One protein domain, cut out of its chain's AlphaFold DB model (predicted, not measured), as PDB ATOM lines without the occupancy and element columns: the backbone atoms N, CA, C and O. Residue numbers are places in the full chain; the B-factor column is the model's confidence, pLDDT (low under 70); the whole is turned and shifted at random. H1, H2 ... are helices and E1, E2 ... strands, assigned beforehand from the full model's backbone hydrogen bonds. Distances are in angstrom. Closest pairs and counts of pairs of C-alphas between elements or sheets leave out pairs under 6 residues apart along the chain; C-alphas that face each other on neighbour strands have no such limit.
ATOM      1  N   ALA A   3     -26.080  21.143 -12.990       98.06
ATOM      2  CA  ALA A   3     -26.771  21.120 -11.702       98.06
ATOM      3  C   ALA A   3     -26.142  20.107 -10.735       98.06
ATOM      4  O   ALA A   3     -25.744  19.014 -11.142       98.06
ATOM      5  N   ILE A   4     -26.110  20.451  -9.444       98.44
ATOM      6  CA  ILE A   4     -25.846  19.474  -8.383       98.44
ATOM      7  C   ILE A   4     -27.177  18.825  -7.980       98.44
ATOM      8  O   ILE A   4     -28.165  19.518  -7.737       98.44
ATOM      9  N   VAL A   5     -27.224  17.505  -7.858       98.38
ATOM     10  CA  VAL A   5     -28.427  16.755  -7.455       98.38
ATOM     11  C   VAL A   5     -28.111  15.815  -6.296       98.38
ATOM     12  O   VAL A   5     -26.952  15.510  -6.039       98.38
ATOM     13  N   THR A   6     -29.131  15.375  -5.571       98.00
ATOM     14  CA  THR A   6     -29.000  14.375  -4.493       98.00
ATOM     15  C   THR A   6     -29.607  13.036  -4.894       98.00
ATOM     16  O   THR A   6     -29.119  11.976  -4.499       98.00
ATOM     17  N   ASP A   7     -30.645  13.083  -5.726       97.69
ATOM     18  CA  ASP A   7     -31.355  11.904  -6.196       97.69
ATOM     19  C   ASP A   7     -30.560  11.146  -7.274       97.69
ATOM     20  O   ASP A   7     -29.724  11.738  -7.969       97.69
ATOM     21  N   PRO A   8     -30.810   9.832  -7.439       97.75
ATOM     22  CA  PRO A   8     -30.218   9.048  -8.514       97.75
ATOM     23  C   PRO A   8     -30.450   9.670  -9.895       97.75
ATOM     24  O   PRO A   8     -31.558  10.076 -10.246       97.75
ATOM     25  N   ILE A   9     -29.393   9.703 -10.705       97.62
ATOM     26  CA  ILE A   9     -29.450  10.232 -12.069       97.62
ATOM     27  C   ILE A   9     -30.069   9.179 -12.996       97.62
ATOM     28  O   ILE A   9     -29.507   8.093 -13.170       97.62
ATOM     29  N   ASP A  10     -31.196   9.520 -13.630       96.25
ATOM     30  CA  ASP A  10     -31.743   8.770 -14.764       96.25
ATOM     31  C   ASP A  10     -31.254   9.385 -16.092       96.25
ATOM     32  O   ASP A  10     -31.709  10.472 -16.479       96.25
ATOM     33  N   PRO A  11     -30.342   8.715 -16.821       95.75
ATOM     34  CA  PRO A  11     -29.806   9.239 -18.075       95.75
ATOM     35  C   PRO A  11     -30.871   9.366 -19.175       95.75
ATOM     36  O   PRO A  11     -30.705  10.170 -20.094       95.75
ATOM     37  N   ARG A  12     -31.983   8.621 -19.095       96.56
ATOM     38  CA  ARG A  12     -33.071   8.695 -20.084       96.56
ATOM     39  C   ARG A  12     -33.808  10.020 -19.979       96.56
ATOM     40  O   ARG A  12     -33.969  10.696 -20.987       96.56
ATOM     41  N   VAL A  13     -34.140  10.433 -18.756       96.12
ATOM     42  CA  VAL A  13     -34.798  11.720 -18.481       96.12
ATOM     43  C   VAL A  13     -33.921  12.882 -18.953       96.12
ATOM     44  O   VAL A  13     -34.399  13.816 -19.597       96.12
ATOM     45  N   LEU A  14     -32.611  12.808 -18.690       95.94
ATOM     46  CA  LEU A  14     -31.662  13.814 -19.167       95.94
ATOM     47  C   LEU A  14     -31.612  13.885 -20.692       95.94
ATOM     48  O   LEU A  14     -31.707  14.982 -21.244       95.94
ATOM     49  N   ARG A  15     -31.508  12.735 -21.366       96.81
ATOM     50  CA  ARG A  15     -31.513  12.655 -22.829       96.81
ATOM     51  C   ARG A  15     -32.797  13.234 -23.416       96.81
ATOM     52  O   ARG A  15     -32.723  14.071 -24.308       96.81
ATOM     53  N   GLU A  16     -33.956  12.816 -22.919       97.19
ATOM     54  CA  GLU A  16     -35.266  13.277 -23.395       97.19
ATOM     55  C   GLU A  16     -35.413  14.798 -23.274       97.19
ATOM     56  O   GLU A  16     -35.903  15.445 -24.195       97.19
ATOM     57  N   SER A  17     -34.890  15.391 -22.196       95.88
ATOM     58  CA  SER A  17     -34.946  16.839 -21.951       95.88
ATOM     59  C   SER A  17     -34.113  17.712 -22.906       95.88
ATOM     60  O   SER A  17     -34.133  18.945 -22.771       95.88
ATOM     61  N   ILE A  18     -33.322  17.097 -23.794       95.12
ATOM     62  CA  ILE A  18     -32.457  17.783 -24.767       95.12
ATOM     63  C   ILE A  18     -32.619  17.271 -26.202       95.12
ATOM     64  O   ILE A  18     -31.851  17.682 -27.073       95.12
ATOM     65  N   LEU A  19     -33.567  16.362 -26.455       96.50
ATOM     66  CA  LEU A  19     -33.861  15.925 -27.816       96.50
ATOM     67  C   LEU A  19     -34.329  17.119 -28.650       96.50
ATOM     68  O   LEU A  19     -35.191  17.887 -28.229       96.50
ATOM     69  N   ASP A  20     -33.766  17.240 -29.846       97.50
ATOM     70  CA  ASP A  20     -34.058  18.320 -30.779       97.50
ATOM     71  C   ASP A  20     -34.061  17.757 -32.208       97.50
ATOM     72  O   ASP A  20     -33.084  17.107 -32.589       97.50
ATOM     73  N   PRO A  21     -35.119  17.976 -33.012       97.62
ATOM     74  CA  PRO A  21     -35.154  17.555 -34.412       97.62
ATOM     75  C   PRO A  21     -34.013  18.109 -35.281       97.62
ATOM     76  O   PRO A  21     -33.710  17.521 -36.316       97.62
ATOM     77  N   ALA A  22     -33.375  19.216 -34.885       97.56
ATOM     78  CA  ALA A  22     -32.202  19.763 -35.566       97.56
ATOM     79  C   ALA A  22     -30.894  19.021 -35.220       97.56
ATOM     80  O   ALA A  22     -29.877  19.225 -35.884       97.56
ATOM     81  N   ALA A  23     -30.892  18.161 -34.195       96.69
ATOM     82  CA  ALA A  23     -29.722  17.395 -33.783       96.69
ATOM     83  C   ALA A  23     -29.642  16.048 -34.524       96.69
ATOM     84  O   ALA A  23     -30.472  15.162 -34.330       96.69
ATOM     85  N   GLY A  24     -28.585  15.849 -35.318       96.56
ATOM     86  CA  GLY A  24     -28.299  14.565 -35.979       96.56
ATOM     87  C   GLY A  24     -27.590  13.528 -35.096       96.56
ATOM     88  O   GLY A  24     -27.386  12.394 -35.523       96.56
ATOM     89  N   GLY A  25     -27.187  13.898 -33.878       95.88
ATOM     90  CA  GLY A  25     -26.416  13.038 -32.987       95.88
ATOM     91  C   GLY A  25     -26.549  13.426 -31.519       95.88
ATOM     92  O   GLY A  25     -26.880  14.559 -31.179       95.88
ATOM     93  N   PHE A  26     -26.278  12.457 -30.650       96.62
ATOM     94  CA  PHE A  26     -26.284  12.606 -29.198       96.62
ATOM     95  C   PHE A  26     -25.075  11.870 -28.623       96.62
ATOM     96  O   PHE A  26     -24.802  10.731 -29.005       96.62
ATOM     97  N   CYS A  27     -24.378  12.508 -27.689       96.12
ATOM     98  CA  CYS A  27     -23.321  11.889 -26.906       96.12
ATOM     99  C   CYS A  27     -23.602  12.076 -25.413       96.12
ATOM    100  O   CYS A  27     -24.130  13.102 -24.984       96.12
ATOM    101  N   SER A  28     -23.241  11.069 -24.623       96.94
ATOM    102  CA  SER A  28     -23.337  11.108 -23.169       96.94
ATOM    103  C   SER A  28     -22.097  10.506 -22.532       96.94
ATOM    104  O   SER A  28     -21.422   9.654 -23.109       96.94
ATOM    105  N   PHE A  29     -21.826  10.953 -21.314       97.88
ATOM    106  CA  PHE A  29     -20.826  10.391 -20.426       97.88
ATOM    107  C   PHE A  29     -21.506  10.089 -19.094       97.88
ATOM    108  O   PHE A  29     -22.342  10.874 -18.656       97.88
ATOM    109  N   GLU A  30     -21.144   8.970 -18.474       97.88
ATOM    110  CA  GLU A  30     -21.622   8.602 -17.145       97.88
ATOM    111  C   GLU A  30     -20.429   8.187 -16.276       97.88
ATOM    112  O   GLU A  30     -19.616   7.345 -16.669       97.88
ATOM    113  N   GLY A  31     -20.328   8.755 -15.077       97.62
ATOM    114  CA  GLY A  31     -19.309   8.417 -14.087       97.62
ATOM    115  C   GLY A  31     -19.864   7.465 -13.036       97.62
ATOM    116  O   GLY A  31     -20.717   7.855 -12.244       97.62
ATOM    117  N   TRP A  32     -19.389   6.218 -13.022       97.81
ATOM    118  CA  TRP A  32     -19.930   5.165 -12.155       97.81
ATOM    119  C   TRP A  32     -19.001   4.880 -10.973       97.81
ATOM    120  O   TRP A  32     -17.775   4.828 -11.131       97.81
ATOM    121  N   VAL A  33     -19.574   4.624  -9.795       97.81
ATOM    122  CA  VAL A  33     -18.802   4.171  -8.632       97.81
ATOM    123  C   VAL A  33     -18.247   2.771  -8.897       97.81
ATOM    124  O   VAL A  33     -18.990   1.811  -9.099       97.81
ATOM    125  N   ARG A  34     -16.917   2.645  -8.877       97.69
ATOM    126  CA  ARG A  34     -16.207   1.369  -9.046       97.69
ATOM    127  C   ARG A  34     -15.919   0.728  -7.692       97.69
ATOM    128  O   ARG A  34     -15.782   1.412  -6.686       97.69
ATOM    129  N   ASN A  35     -15.733  -0.588  -7.687       97.50
ATOM    130  CA  ASN A  35     -15.475  -1.375  -6.476       97.50
ATOM    131  C   ASN A  35     -14.006  -1.370  -5.997       97.50
ATOM    132  O   ASN A  35     -13.659  -2.131  -5.095       97.50
ATOM    133  N   HIS A  36     -13.126  -0.558  -6.596       96.25
ATOM    134  CA  HIS A  36     -11.714  -0.495  -6.217       96.25
ATOM    135  C   HIS A  36     -11.056   0.854  -6.540       96.25
ATOM    136  O   HIS A  36     -11.323   1.479  -7.575       96.25
ATOM    137  N   HIS A  37     -10.115   1.264  -5.692       93.81
ATOM    138  CA  HIS A  37      -9.273   2.440  -5.892       93.81
ATOM    139  C   HIS A  37      -7.881   2.203  -5.294       93.81
ATOM    140  O   HIS A  37      -7.766   1.802  -4.139       93.81
ATOM    141  N   GLN A  38      -6.822   2.417  -6.087       94.31
ATOM    142  CA  GLN A  38      -5.417   2.263  -5.661       94.31
ATOM    143  C   GLN A  38      -5.121   0.929  -4.938       94.31
ATOM    144  O   GLN A  38      -4.498   0.894  -3.880       94.31
ATOM    145  N   GLY A  39      -5.612  -0.183  -5.494       94.81
ATOM    146  CA  GLY A  39      -5.413  -1.527  -4.932       94.81
ATOM    147  C   GLY A  39      -6.261  -1.851  -3.694       94.81
ATOM    148  O   GLY A  39      -6.123  -2.938  -3.144       94.81
ATOM    149  N   ARG A  40      -7.148  -0.947  -3.259       94.50
ATOM    150  CA  ARG A  40      -8.067  -1.157  -2.130       94.50
ATOM    151  C   ARG A  40      -9.497  -1.347  -2.618       94.50
ATOM    152  O   ARG A  40      -9.897  -0.726  -3.603       94.50
ATOM    153  N   ALA A  41     -10.261  -2.175  -1.913       96.00
ATOM    154  CA  ALA A  41     -11.694  -2.319  -2.146       96.00
ATOM    155  C   ALA A  41     -12.438  -1.033  -1.751       96.00
ATOM    156  O   ALA A  41     -12.087  -0.378  -0.771       96.00
ATOM    157  N   VAL A  42     -13.464  -0.686  -2.524       96.12
ATOM    158  CA  VAL A  42     -14.364   0.450  -2.286       96.12
ATOM    159  C   VAL A  42     -15.778  -0.098  -2.172       96.12
ATOM    160  O   VAL A  42     -16.191  -0.857  -3.043       96.12
ATOM    161  N   HIS A  43     -16.510   0.283  -1.124       94.88
ATOM    162  CA  HIS A  43     -17.910  -0.117  -0.917       94.88
ATOM    163  C   HIS A  43     -18.903   0.955  -1.387       94.88
ATOM    164  O   HIS A  43     -19.960   0.631  -1.927       94.88
ATOM    165  N   SER A  44     -18.543   2.223  -1.206       96.19
ATOM    166  CA  SER A  44     -19.306   3.402  -1.610       96.19
ATOM    167  C   SER A  44     -18.371   4.609  -1.734       96.19
ATOM    168  O   SER A  44     -17.211   4.551  -1.313       96.19
ATOM    169  N   LEU A  45     -18.875   5.695  -2.312       97.56
ATOM    170  CA  LEU A  45     -18.250   7.014  -2.289       97.56
ATOM    171  C   LEU A  45     -19.182   8.014  -1.609       97.56
ATOM    172  O   LEU A  45     -20.393   7.938  -1.782       97.56
ATOM    173  N   GLU A  46     -18.600   8.952  -0.868       97.88
ATOM    174  CA  GLU A  46     -19.301  10.123  -0.347       97.88
ATOM    175  C   GLU A  46     -18.872  11.336  -1.173       97.88
ATOM    176  O   GLU A  46     -17.680  11.650  -1.246       97.88
ATOM    177  N   TYR A  47     -19.830  11.981  -1.834       97.50
ATOM    178  CA  TYR A  47     -19.586  13.165  -2.653       97.50
ATOM    179  C   TYR A  47     -20.119  14.413  -1.960       97.50
ATOM    180  O   TYR A  47     -21.302  14.501  -1.643       97.50
ATOM    181  N   GLU A  48     -19.270  15.424  -1.818       97.50
ATOM    182  CA  GLU A  48     -19.646  16.735  -1.299       97.50
ATOM    183  C   GLU A  48     -19.324  17.821  -2.326       97.50
ATOM    184  O   GLU A  48     -18.364  17.719  -3.092       97.50
ATOM    185  N   ALA A  49     -20.120  18.889  -2.335       97.44
ATOM    186  CA  ALA A  49     -19.863  20.043  -3.184       97.44
ATOM    187  C   ALA A  49     -20.312  21.338  -2.511       97.44
ATOM    188  O   ALA A  49     -21.420  21.427  -1.974       97.44
ATOM    189  N   TYR A  50     -19.507  22.396  -2.650       98.06
ATOM    190  CA  TYR A  50     -20.008  23.748  -2.434       98.06
ATOM    191  C   TYR A  50     -20.905  24.138  -3.612       98.06
ATOM    192  O   TYR A  50     -20.442  24.657  -4.629       98.06
ATOM    193  N   ARG A  51     -22.201  23.842  -3.469       97.69
ATOM    194  CA  ARG A  51     -23.208  23.907  -4.536       97.69
ATOM    195  C   ARG A  51     -23.132  25.175  -5.383       97.69
ATOM    196  O   ARG A  51     -23.016  25.070  -6.597       97.69
ATOM    197  N   ALA A  52     -23.141  26.351  -4.754       97.75
ATOM    198  CA  ALA A  52     -23.161  27.624  -5.473       97.75
ATOM    199  C   ALA A  52     -21.934  27.809  -6.383       97.75
ATOM    200  O   ALA A  52     -22.061  28.262  -7.519       97.75
ATOM    201  N   LEU A  53     -20.745  27.425  -5.908       98.25
ATOM    202  CA  LEU A  53     -19.522  27.504  -6.704       98.25
ATOM    203  C   LEU A  53     -19.491  26.432  -7.798       98.25
ATOM    204  O   LEU A  53     -19.162  26.742  -8.939       98.25
ATOM    205  N   ALA A  54     -19.869  25.195  -7.470       98.25
ATOM    206  CA  ALA A  54     -19.889  24.092  -8.427       98.25
ATOM    207  C   ALA A  54     -20.866  24.356  -9.583       98.25
ATOM    208  O   ALA A  54     -20.521  24.148 -10.743       98.25
ATOM    209  N   GLU A  55     -22.059  24.875  -9.288       98.44
ATOM    210  CA  GLU A  55     -23.043  25.243 -10.307       98.44
ATOM    211  C   GLU A  55     -22.569  26.418 -11.161       98.44
ATOM    212  O   GLU A  55     -22.736  26.387 -12.381       98.44
ATOM    213  N   LYS A  56     -21.920  27.423 -10.562       98.44
ATOM    214  CA  LYS A  56     -21.324  28.535 -11.311       98.44
ATOM    215  C   LYS A  56     -20.259  28.042 -12.298       98.44
ATOM    216  O   LYS A  56     -20.349  28.342 -13.488       98.44
ATOM    217  N   GLU A  57     -19.276  27.277 -11.828       98.62
ATOM    218  CA  GLU A  57     -18.175  26.795 -12.674       98.62
ATOM    219  C   GLU A  57     -18.645  25.767 -13.708       98.62
ATOM    220  O   GLU A  57     -18.251  25.831 -14.872       98.62
ATOM    221  N   GLY A  58     -19.549  24.863 -13.329       98.25
ATOM    222  CA  GLY A  58     -20.131  23.901 -14.259       98.25
ATOM    223  C   GLY A  58     -20.925  24.578 -15.379       98.25
ATOM    224  O   GLY A  58     -20.796  24.201 -16.543       98.25
ATOM    225  N   ASN A  59     -21.705  25.621 -15.069       98.19
ATOM    226  CA  ASN A  59     -22.411  26.380 -16.103       98.19
ATOM    227  C   ASN A  59     -21.454  27.192 -16.987       98.19
ATOM    228  O   ASN A  59     -21.715  27.293 -18.187       98.19
ATOM    229  N   ARG A  60     -20.333  27.695 -16.447       98.44
ATOM    230  CA  ARG A  60     -19.271  28.320 -17.252       98.44
ATOM    231  C   ARG A  60     -18.695  27.339 -18.280       98.44
ATOM    232  O   ARG A  60     -18.662  27.665 -19.460       98.44
ATOM    233  N   ILE A  61     -18.343  26.119 -17.867       98.12
ATOM    234  CA  ILE A  61     -17.833  25.070 -18.774       98.12
ATOM    235  C   ILE A  61     -18.865  24.712 -19.851       98.12
ATOM    236  O   ILE A  61     -18.521  24.578 -21.024       98.12
ATOM    237  N   VAL A  62     -20.142  24.568 -19.476       96.88
ATOM    238  CA  VAL A  62     -21.207  24.297 -20.451       96.88
ATOM    239  C   VAL A  62     -21.327  25.433 -21.468       96.88
ATOM    240  O   VAL A  62     -21.520  25.164 -22.651       96.88
ATOM    241  N   HIS A  63     -21.226  26.687 -21.030       96.12
ATOM    242  CA  HIS A  63     -21.264  27.833 -21.932       96.12
ATOM    243  C   HIS A  63     -20.085  27.817 -22.912       96.12
ATOM    244  O   HIS A  63     -20.316  27.822 -24.118       96.12
ATOM    245  N   GLU A  64     -18.860  27.656 -22.409       97.31
ATOM    246  CA  GLU A  64     -17.646  27.561 -23.233       97.31
ATOM    247  C   GLU A  64     -17.721  26.412 -24.248       97.31
ATOM    248  O   GLU A  64     -17.324  26.562 -25.402       97.31
ATOM    249  N   ALA A  65     -18.269  25.257 -23.856       96.50
ATOM    250  CA  ALA A  65     -18.451  24.131 -24.767       96.50
ATOM    251  C   ALA A  65     -19.440  24.450 -25.900       96.50
ATOM    252  O   ALA A  65     -19.198  24.071 -27.046       96.50
ATOM    253  N   ARG A  66     -20.533  25.166 -25.602       94.56
ATOM    254  CA  ARG A  66     -21.510  25.600 -26.616       94.56
ATOM    255  C   ARG A  66     -20.915  26.609 -27.589       94.56
ATOM    256  O   ARG A  66     -21.189  26.510 -28.779       94.56
ATOM    257  N   GLU A  67     -20.086  27.527 -27.100       95.00
ATOM    258  CA  GLU A  67     -19.381  28.490 -27.951       95.00
ATOM    259  C   GLU A  67     -18.322  27.817 -28.831       95.00
ATOM    260  O   GLU A  67     -18.137  28.200 -29.983       95.00
ATOM    261  N   LYS A  68     -17.634  26.796 -28.308       97.75
ATOM    262  CA  LYS A  68     -16.501  26.161 -28.990       97.75
ATOM    263  C   LYS A  68     -16.883  25.062 -29.986       97.75
ATOM    264  O   LYS A  68     -16.140  24.854 -30.941       97.75
ATOM    265  N   PHE A  69     -17.964  24.319 -29.744       95.50
ATOM    266  CA  PHE A  69     -18.222  23.044 -30.435       95.50
ATOM    267  C   PHE A  69     -19.537  22.977 -31.225       95.50
ATOM    268  O   PHE A  69     -19.958  21.879 -31.575       95.50
ATOM    269  N   GLU A  70     -20.195  24.109 -31.496       91.62
ATOM    270  CA  GLU A  70     -21.456  24.168 -32.268       91.62
ATOM    271  C   GLU A  70     -22.547  23.190 -31.767       91.62
ATOM    272  O   GLU A  70     -23.378  22.692 -32.525       91.62
ATOM    273  N   ILE A  71     -22.564  22.899 -30.461       95.06
ATOM    274  CA  ILE A  71     -23.551  22.002 -29.850       95.06
ATOM    275  C   ILE A  71     -24.855  22.752 -29.541       95.06
ATOM    276  O   ILE A  71     -24.861  23.812 -28.910       95.06
ATOM    277  N   LEU A  72     -25.989  22.167 -29.937       95.94
ATOM    278  CA  LEU A  72     -27.315  22.765 -29.729       95.94
ATOM    279  C   LEU A  72     -27.681  22.815 -28.239       95.94
ATOM    280  O   LEU A  72     -28.018  23.875 -27.698       95.94
ATOM    281  N   HIS A  73     -27.526  21.673 -27.564       96.44
ATOM    282  CA  HIS A  73     -27.901  21.472 -26.168       96.44
ATOM    283  C   HIS A  73     -26.788  20.786 -25.384       96.44
ATOM    284  O   HIS A  73     -26.047  19.962 -25.909       96.44
ATOM    285  N   ALA A  74     -26.708  21.105 -24.094       96.12
ATOM    286  CA  ALA A  74     -25.833  20.433 -23.143       96.12
ATOM    287  C   ALA A  74     -26.481  20.436 -21.758       96.12
ATOM    288  O   ALA A  74     -26.898  21.491 -21.260       96.12
ATOM    289  N   ARG A  75     -26.546  19.269 -21.113       96.19
ATOM    290  CA  ARG A  75     -26.960  19.121 -19.713       96.19
ATOM    291  C   ARG A  75     -26.012  18.192 -18.969       96.19
ATOM    292  O   ARG A  75     -25.600  17.174 -19.511       96.19
ATOM    293  N   CYS A  76     -25.689  18.565 -17.736       97.50
ATOM    294  CA  CYS A  76     -24.778  17.831 -16.868       97.50
ATOM    295  C   CYS A  76     -25.342  17.834 -15.448       97.50
ATOM    296  O   CYS A  76     -25.614  18.907 -14.907       97.50
ATOM    297  N   HIS A  77     -25.513  16.664 -14.844       98.19
ATOM    298  CA  HIS A  77     -25.878  16.537 -13.436       98.19
ATOM    299  C   HIS A  77     -24.710  15.916 -12.688       98.19
ATOM    300  O   HIS A  77     -24.116  14.974 -13.186       98.19
ATOM    301  N   HIS A  78     -24.394  16.420 -11.500       98.38
ATOM    302  CA  HIS A  78     -23.441  15.778 -10.600       98.38
ATOM    303  C   HIS A  78     -24.144  15.441  -9.292       98.38
ATOM    304  O   HIS A  78     -24.762  16.316  -8.678       98.38
ATOM    305  N   ARG A  79     -24.087  14.174  -8.883       98.50
ATOM    306  CA  ARG A  79     -24.765  13.690  -7.683       98.50
ATOM    307  C   ARG A  79     -23.848  13.803  -6.470       98.50
ATOM    308  O   ARG A  79     -22.712  13.346  -6.505       98.50
ATOM    309  N   VAL A  80     -24.374  14.388  -5.399       98.50
ATOM    310  CA  VAL A  80     -23.745  14.443  -4.073       98.50
ATOM    311  C   VAL A  80     -24.462  13.518  -3.088       98.50
ATOM    312  O   VAL A  80     -25.605  13.121  -3.323       98.50
ATOM    313  N   GLY A  81     -23.793  13.198  -1.982       98.19
ATOM    314  CA  GLY A  81     -24.229  12.241  -0.968       98.19
ATOM    315  C   GLY A  81     -23.530  10.885  -1.087       98.19
ATOM    316  O   GLY A  81     -22.537  10.739  -1.809       98.19
ATOM    317  N   SER A  82     -24.079   9.886  -0.396       98.00
ATOM    318  CA  SER A  82     -23.572   8.513  -0.408       98.00
ATOM    319  C   SER A  82     -24.015   7.761  -1.662       98.00
ATOM    320  O   SER A  82     -25.212   7.606  -1.911       98.00
ATOM    321  N   LEU A  83     -23.048   7.256  -2.431       98.38
ATOM    322  CA  LEU A  83     -23.273   6.463  -3.637       98.38
ATOM    323  C   LEU A  83     -22.650   5.069  -3.509       98.38
ATOM    324  O   LEU A  83     -21.454   4.929  -3.249       98.38
ATOM    325  N   ALA A  84     -23.439   4.029  -3.749       97.94
ATOM    326  CA  ALA A  84     -23.002   2.641  -3.802       97.94
ATOM    327  C   ALA A  84     -22.323   2.296  -5.140       97.94
ATOM    328  O   ALA A  84     -22.458   3.003  -6.138       97.94
ATOM    329  N   ILE A  85     -21.607   1.167  -5.176       98.06
ATOM    330  CA  ILE A  85     -21.020   0.615  -6.410       98.06
ATOM    331  C   ILE A  85     -22.080   0.517  -7.520       98.06
ATOM    332  O   ILE A  85     -23.166  -0.014  -7.307       98.06
ATOM    333  N   GLY A  86     -21.728   0.982  -8.720       97.00
ATOM    334  CA  GLY A  86     -22.600   0.985  -9.896       97.00
ATOM    335  C   GLY A  86     -23.548   2.181  -9.985       97.00
ATOM    336  O   GLY A  86     -24.144   2.392 -11.040       97.00
ATOM    337  N   GLU A  87     -23.670   2.996  -8.931       97.75
ATOM    338  CA  GLU A  87     -24.424   4.245  -9.011       97.75
ATOM    339  C   GLU A  87     -23.666   5.320  -9.802       97.75
ATOM    340  O   GLU A  87     -22.433   5.325  -9.877       97.75
ATOM    341  N   ARG A  88     -24.429   6.246 -10.394       98.06
ATOM    342  CA  ARG A  88     -23.923   7.358 -11.209       98.06
ATOM    343  C   ARG A  88     -23.668   8.585 -10.343       98.06
ATOM    344  O   ARG A  88     -24.595   9.084  -9.703       98.06
ATOM    345  N   GLY A  89     -22.428   9.062 -10.361       96.25
ATOM    346  CA  GLY A  89     -22.010  10.329  -9.758       96.25
ATOM    347  C   GLY A  89     -22.052  11.507 -10.728       96.25
ATOM    348  O   GLY A  89     -22.169  12.648 -10.292       96.25
TER     349      GLY A  89
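Overview. This is residues 3 to 89 of the 90 residues of the protein "Molybdenum cofactor biosynthesis protein MoaE" of bacterium (UniProt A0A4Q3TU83). Two small pairs of strands, E1 with E3 and E2 with E4, make a ribbon that turns a corner where E3 runs on into E4, and the long helix H2 passes over one side of the pair E1 and E3. The short helix H1 lies on the opposite side of that pair from H2, and residues 17 to 43, a long stretch with no named element, run the length of the domain, with Ala 22 toward one end and Arg 40 toward the other. The printed part has 87 residues, with two named helices and four named strands in the order E1, H1, E2, H2, E3, E4; E1 and E3 are parallel, E2 and E4 antiparallel. The class is mixed, helices and strands, with under half of the residues in named elements. The whole is loose, with a radius of gyration of the C-alphas of 15.0 A, and elongated, spanning 45 by 27 by 24 A.

Arrangement. E1, residues 3 to 5, and E3, residues 76 to 79, are parallel neighbours, with 29 degrees between their directions. N 5 and O 78, 2.9 A apart, and N 78 and O 3, 2.9 A apart, are within hydrogen-bond range. E3 runs on into E4, residues 81 to 84, across a break of 1 residue, at 87 degrees, and the two meet only through their link. E4 and E2, residues 44 to 47, are antiparallel neighbours at 157 degrees; N 45 and O 83 are 2.8 A apart, and N 81 and O 47 are also 2.8 A apart. The closest C-alphas of E2 and E3 are those of Tyr 47 and Arg 79, 7.2 A apart. H2, residues 51 to 69, comes closest to E1 at the C-alphas of Glu 55 and Ala 3, 5.7 A apart. H2 and E3 are near each other, with 8 pairs of C-alphas within 10 A. H1, residues 11 to 16, is apart from H2 and E4, and only just apart from E3, at 8.3 A. In H1 and H2 every O i to N i+4 pair is within hydrogen-bond range.

Along the chain. E1 begins at C-alpha 3, at (-26.771, 21.120, -11.702), and is 6.3 A long; H1 is 8.6 A long and E2 9.8 A. H2 runs 26.4 A, from C-alpha 51 at (-23.208, 23.907, -4.536) to C-alpha 69 at (-18.222, 23.044, -30.435). E3 and E4 are each 10.1 A long, and E4 ends at C-alpha 84, at (-23.002, 2.641, -3.802).

Size, cuts and confidence. The two C-alphas farthest apart are those of Ala 22 and Arg 40, at 46.2 A. The link from H1 to E2, 27 residues, is long; within it residues 36 to 37 pair antiparallel with residues 40 to 41. The printed part has no cut, its mean pLDDT is 97.0, and no printed residue is under 70.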